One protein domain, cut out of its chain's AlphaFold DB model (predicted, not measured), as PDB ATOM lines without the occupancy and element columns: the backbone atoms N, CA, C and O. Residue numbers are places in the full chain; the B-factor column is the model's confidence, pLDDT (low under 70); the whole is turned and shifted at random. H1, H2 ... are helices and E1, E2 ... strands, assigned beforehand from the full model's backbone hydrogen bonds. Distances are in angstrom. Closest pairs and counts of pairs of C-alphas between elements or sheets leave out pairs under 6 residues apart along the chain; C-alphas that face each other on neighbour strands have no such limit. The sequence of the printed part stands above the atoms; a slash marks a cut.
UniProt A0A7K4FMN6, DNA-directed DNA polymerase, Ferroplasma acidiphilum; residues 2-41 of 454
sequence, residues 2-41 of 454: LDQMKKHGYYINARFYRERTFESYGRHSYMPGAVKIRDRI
ATOM      1  N   LEU A   2      -0.170 -55.822 348.214       68.75
ATOM      2  CA  LEU A   2       0.641 -54.685 347.725       68.75
ATOM      3  C   LEU A   2       2.160 -54.869 347.912       68.75
ATOM      4  O   LEU A   2       2.928 -54.543 347.012       68.75
ATOM      5  N   ASP A   3       2.596 -55.481 349.016       73.12
ATOM      6  CA  ASP A   3       4.016 -55.812 349.215       73.12
ATOM      7  C   ASP A   3       4.510 -56.922 348.276       73.12
ATOM      8  O   ASP A   3       5.665 -56.916 347.861       73.12
ATOM      9  N   GLN A   4       3.633 -57.850 347.877       74.88
ATOM     10  CA  GLN A   4       3.958 -58.848 346.853       74.88
ATOM     11  C   GLN A   4       4.055 -58.216 345.461       74.88
ATOM     12  O   GLN A   4       4.922 -58.608 344.688       74.88
ATOM     13  N   MET A   5       3.228 -57.211 345.154       74.44
ATOM     14  CA  MET A   5       3.303 -56.473 343.887       74.44
ATOM     15  C   MET A   5       4.619 -55.697 343.768       74.44
ATOM     16  O   MET A   5       5.297 -55.805 342.748       74.44
ATOM     17  N   LYS A   6       5.041 -55.015 344.845       78.75
ATOM     18  CA  LYS A   6       6.337 -54.315 344.899       78.75
ATOM     19  C   LYS A   6       7.521 -55.253 344.666       78.75
ATOM     20  O   LYS A   6       8.445 -54.886 343.949       78.75
ATOM     21  N   LYS A   7       7.479 -56.473 345.219       82.56
ATOM     22  CA  LYS A   7       8.516 -57.501 344.994       82.56
ATOM     23  C   LYS A   7       8.668 -57.908 343.521       82.56
ATOM     24  O   LYS A   7       9.732 -58.387 343.155       82.56
ATOM     25  N   HIS A   8       7.648 -57.692 342.691       83.88
ATOM     26  CA  HIS A   8       7.660 -57.993 341.254       83.88
ATOM     27  C   HIS A   8       7.799 -56.729 340.382       83.88
ATOM     28  O   HIS A   8       7.453 -56.755 339.207       83.88
ATOM     29  N   GLY A   9       8.266 -55.608 340.949       80.62
ATOM     30  CA  GLY A   9       8.498 -54.359 340.211       80.62
ATOM     31  C   GLY A   9       7.239 -53.532 339.917       80.62
ATOM     32  O   GLY A   9       7.325 -52.513 339.235       80.62
ATOM     33  N   TYR A  10       6.074 -53.920 340.445       77.19
ATOM     34  CA  TYR A  10       4.837 -53.158 340.288       77.19
ATOM     35  C   TYR A  10       4.658 -52.166 341.441       77.19
ATOM     36  O   TYR A  10       4.536 -52.550 342.608       77.19
ATOM     37  N   TYR A  11       4.573 -50.879 341.108       75.81
ATOM     38  CA  TYR A  11       4.370 -49.800 342.072       75.81
ATOM     39  C   TYR A  11       2.960 -49.231 341.941       75.81
ATOM     40  O   TYR A  11       2.611 -48.622 340.935       75.81
ATOM     41  N   ILE A  12       2.150 -49.397 342.987       75.12
ATOM     42  CA  ILE A  12       0.860 -48.715 343.115       75.12
ATOM     43  C   ILE A  12       1.031 -47.569 344.107       75.12
ATOM     44  O   ILE A  12       1.377 -47.787 345.270       75.12
ATOM     45  N   ASN A  13       0.778 -46.342 343.649       81.19
ATOM     46  CA  ASN A  13       0.729 -45.177 344.523       81.19
ATOM     47  C   ASN A  13      -0.609 -45.195 345.276       81.19
ATOM     48  O   ASN A  13      -1.656 -44.921 344.692       81.19
ATOM     49  N   ALA A  14      -0.579 -45.586 346.550       82.31
ATOM     50  CA  ALA A  14      -1.768 -45.722 347.380       82.31
ATOM     51  C   ALA A  14      -1.616 -44.979 348.711       82.31
ATOM     52  O   ALA A  14      -0.556 -45.004 349.339       82.31
ATOM     53  N   ARG A  15      -2.704 -44.350 349.160       81.75
ATOM     54  CA  ARG A  15      -2.832 -43.725 350.476       81.75
ATOM     55  C   ARG A  15      -3.702 -44.598 351.369       81.75
ATOM     56  O   ARG A  15      -4.827 -44.934 351.012       81.75
ATOM     57  N   PHE A  16      -3.186 -44.911 352.548       80.56
ATOM     58  CA  PHE A  16      -3.892 -45.696 353.551       80.56
ATOM     59  C   PHE A  16      -4.507 -44.770 354.590       80.56
ATOM     60  O   PHE A  16      -3.850 -43.865 355.110       80.56
ATOM     61  N   TYR A  17      -5.773 -45.007 354.888       78.94
ATOM     62  CA  TYR A  17      -6.512 -44.356 355.952       78.94
ATOM     63  C   TYR A  17      -6.669 -45.357 357.083       78.94
ATOM     64  O   TYR A  17      -7.073 -46.499 356.860       78.94
ATOM     65  N   ARG A  18      -6.319 -44.928 358.295       78.19
ATOM     66  CA  ARG A  18      -6.501 -45.750 359.488       78.19
ATOM     67  C   ARG A  18      -7.988 -45.909 359.778       78.19
ATOM     68  O   ARG A  18      -8.780 -45.006 359.503       78.19
ATOM     69  N   GLU A  19      -8.327 -47.053 360.349       81.31
ATOM     70  CA  GLU A  19      -9.631 -47.274 360.959       81.31
ATOM     71  C   GLU A  19      -9.916 -46.213 362.030       81.31
ATOM     72  O   GLU A  19      -9.001 -45.677 362.664       81.31
ATOM     73  N   ARG A  20     -11.192 -45.882 362.219       80.12
ATOM     74  CA  ARG A  20     -11.608 -44.911 363.234       80.12
ATOM     75  C   ARG A  20     -12.978 -45.243 363.792       80.12
ATOM     76  O   ARG A  20     -13.866 -45.691 363.075       80.12
ATOM     77  N   THR A  21     -13.154 -44.926 365.064       76.38
ATOM     78  CA  THR A  21     -14.456 -44.922 365.730       76.38
ATOM     79  C   THR A  21     -14.920 -43.480 365.889       76.38
ATOM     80  O   THR A  21     -14.115 -42.612 366.222       76.38
ATOM     81  N   PHE A  22     -16.200 -43.209 365.655       72.38
ATOM     82  CA  PHE A  22     -16.803 -41.896 365.884       72.38
ATOM     83  C   PHE A  22     -18.209 -42.037 366.470       72.38
ATOM     84  O   PHE A  22     -18.865 -43.062 366.291       72.38
ATOM     85  N   GLU A  23     -18.677 -41.010 367.173       67.81
ATOM     86  CA  GLU A  23     -20.024 -40.969 367.743       67.81
ATOM     87  C   GLU A  23     -20.947 -40.093 366.884       67.81
ATOM     88  O   GLU A  23     -20.570 -39.007 366.442       67.81
ATOM     89  N   SER A  24     -22.164 -40.568 366.627       57.56
ATOM     90  CA  SER A  24     -23.205 -39.837 365.907       57.56
ATOM     91  C   SER A  24     -24.572 -40.176 366.501       57.56
ATOM     92  O   SER A  24     -24.919 -41.351 366.607       57.56
ATOM     93  N   TYR A  25     -25.335 -39.160 366.919       56.81
ATOM     94  CA  TYR A  25     -26.655 -39.318 367.553       56.81
ATOM     95  C   TYR A  25     -26.661 -40.313 368.737       56.81
ATOM     96  O   TYR A  25     -27.537 -41.171 368.838       56.81
ATOM     97  N   GLY A  26     -25.639 -40.255 369.602       64.19
ATOM     98  CA  GLY A  26     -25.502 -41.154 370.757       64.19
ATOM     99  C   GLY A  26     -25.150 -42.607 370.403       64.19
ATOM    100  O   GLY A  26     -25.237 -43.492 371.257       64.19
ATOM    101  N   ARG A  27     -24.787 -42.885 369.142       63.66
ATOM    102  CA  ARG A  27     -24.337 -44.201 368.671       63.66
ATOM    103  C   ARG A  27     -22.884 -44.148 368.235       63.66
ATOM    104  O   ARG A  27     -22.483 -43.257 367.491       63.66
ATOM    105  N   HIS A  28     -22.120 -45.163 368.619       72.88
ATOM    106  CA  HIS A  28     -20.775 -45.356 368.099       72.88
ATOM    107  C   HIS A  28     -20.824 -46.067 366.747       72.88
ATOM    108  O   HIS A  28     -21.527 -47.059 366.571       72.88
ATOM    109  N   SER A  29     -20.067 -45.540 365.795       70.56
ATOM    110  CA  SER A  29     -19.887 -46.092 364.459       70.56
ATOM    111  C   SER A  29     -18.408 -46.356 364.219       70.56
ATOM    112  O   SER A  29     -17.555 -45.558 364.610       70.56
ATOM    113  N   TYR A  30     -18.120 -47.464 363.548       76.56
ATOM    114  CA  TYR A  30     -16.773 -47.871 363.179       76.56
ATOM    115  C   TYR A  30     -16.622 -47.715 361.675       76.56
ATOM    116  O   TYR A  30     -17.448 -48.204 360.903       76.56
ATOM    117  N   MET A  31     -15.568 -47.021 361.270       73.19
ATOM    118  CA  MET A  31     -15.147 -46.937 359.885       73.19
ATOM    119  C   MET A  31     -13.887 -47.793 359.730       73.19
ATOM    120  O   MET A  31     -12.879 -47.470 360.373       73.19
ATOM    121  N   PRO A  32     -13.928 -48.856 358.908       74.06
ATOM    122  CA  PRO A  32     -12.755 -49.680 358.661       74.06
ATOM    123  C   PRO A  32     -11.653 -48.857 357.987       74.06
ATOM    124  O   PRO A  32     -11.894 -47.788 357.417       74.06
ATOM    125  N   GLY A  33     -10.420 -49.356 358.068       76.06
ATOM    126  CA  GLY A  33      -9.316 -48.783 357.307       76.06
ATOM    127  C   GLY A  33      -9.620 -48.821 355.808       76.06
ATOM    128  O   GLY A  33     -10.146 -49.808 355.302       76.06
ATOM    129  N   ALA A  34      -9.277 -47.751 355.096       77.94
ATOM    130  CA  ALA A  34      -9.548 -47.621 353.668       77.94
ATOM    131  C   ALA A  34      -8.253 -47.410 352.880       77.94
ATOM    132  O   ALA A  34      -7.307 -46.778 353.358       77.94
ATOM    133  N   VAL A  35      -8.220 -47.908 351.645       81.06
ATOM    134  CA  VAL A  35      -7.103 -47.711 350.717       81.06
ATOM    135  C   VAL A  35      -7.589 -46.890 349.536       81.06
ATOM    136  O   VAL A  35      -8.555 -47.260 348.878       81.06
ATOM    137  N   LYS A  36      -6.895 -45.788 349.254       81.69
ATOM    138  CA  LYS A  36      -7.111 -44.979 348.056       81.69
ATOM    139  C   LYS A  36      -5.964 -45.171 347.091       81.69
ATOM    140  O   LYS A  36      -4.823 -44.877 347.439       81.69
ATOM    141  N   ILE A  37      -6.260 -45.645 345.890       86.12
ATOM    142  CA  ILE A  37      -5.283 -45.805 344.817       86.12
ATOM    143  C   ILE A  37      -5.310 -44.536 343.968       86.12
ATOM    144  O   ILE A  37      -6.368 -44.110 343.513       86.12
ATOM    145  N   ARG A  38      -4.145 -43.922 343.760       81.50
ATOM    146  CA  ARG A  38      -4.009 -42.723 342.929       81.50
ATOM    147  C   ARG A  38      -4.525 -43.000 341.511       81.50
ATOM    148  O   ARG A  38      -4.299 -44.079 340.968       81.50
ATOM    149  N   ASP A  39      -5.228 -42.025 340.934       83.12
ATOM    150  CA  ASP A  39      -5.795 -42.074 339.574       83.12
ATOM    151  C   ASP A  39      -6.810 -43.215 339.346       83.12
ATOM    152  O   ASP A  39      -7.032 -43.684 338.223       83.12
ATOM    153  N   ARG A  40      -7.441 -43.682 340.429       86.31
ATOM    154  CA  ARG A  40      -8.537 -44.653 340.419       86.31
ATOM    155  C   ARG A  40      -9.659 -44.171 341.332       86.31
ATOM    156  O   ARG A  40      -9.419 -43.517 342.339       86.31
ATOM    157  N   ILE A  41     -10.896 -44.512 340.977       87.44
ATOM    158  CA  ILE A  41     -12.049 -44.300 341.853       87.44
ATOM    159  C   ILE A  41     -12.142 -45.517 342.769       87.44
ATOM    160  O   ILE A  41     -12.506 -46.602 342.319       87.44
TER     161      ILE A  41
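AT A GLANCE: This is residues 2 to 41 of the 454 residues of the protein "DNA-directed DNA polymerase" of Ferroplasma acidiphilum (UniProt A0A7K4FMN6). Picture one long, thin two-stranded ribbon: E2 and E3 form a hairpin at its far end, E1 and E4 carry it on, and the short helix H1 lies beyond the other end. The 40 printed residues run H1, E1, E2, E3, E4, with two antiparallel sheets, E2 - E3 and E1 - E4. The class is mixed, helices and strands; the whole is extended, with a radius of gyration of the C-alphas of 15.0 A and spans of 48 by 20 by 9 A.

HOW THE PARTS SIT: Look first at the hairpin of E2, residues 20 to 24, and E3, residues 27 to 31, antiparallel at 149 degrees; N 22 and O 29 are 2.9 A apart, within hydrogen-bond range. E1, residues 14 to 17, runs on into E2 at 50 degrees, and E3 into E4, residues 34 to 37, at 35 degrees. E1 and E4 are antiparallel at 161 degrees, with N 15 and O 36 at 2.8 A. H1, residues 2 to 7, is apart from E2, E3 and E4; its O i to N i+4 pairs are within hydrogen-bond range.

IN THESE COORDINATES: Find C-alpha 20 at (-11.608, -44.911, 363.234); E2 runs 12.9 A from there, and E3 returns over 13.0 A. H1 begins at C-alpha 2, (0.641, -54.685, 347.725); E4 ends at C-alpha 37, (-5.283, -45.805, 344.817).

THE WHOLE: The C-alphas farthest apart, of Gly 9 and Gly 26, are 47.6 A apart. The printed part has no cut and no long link; pLDDT is under 70 at residue 2 and residues 23 to 27.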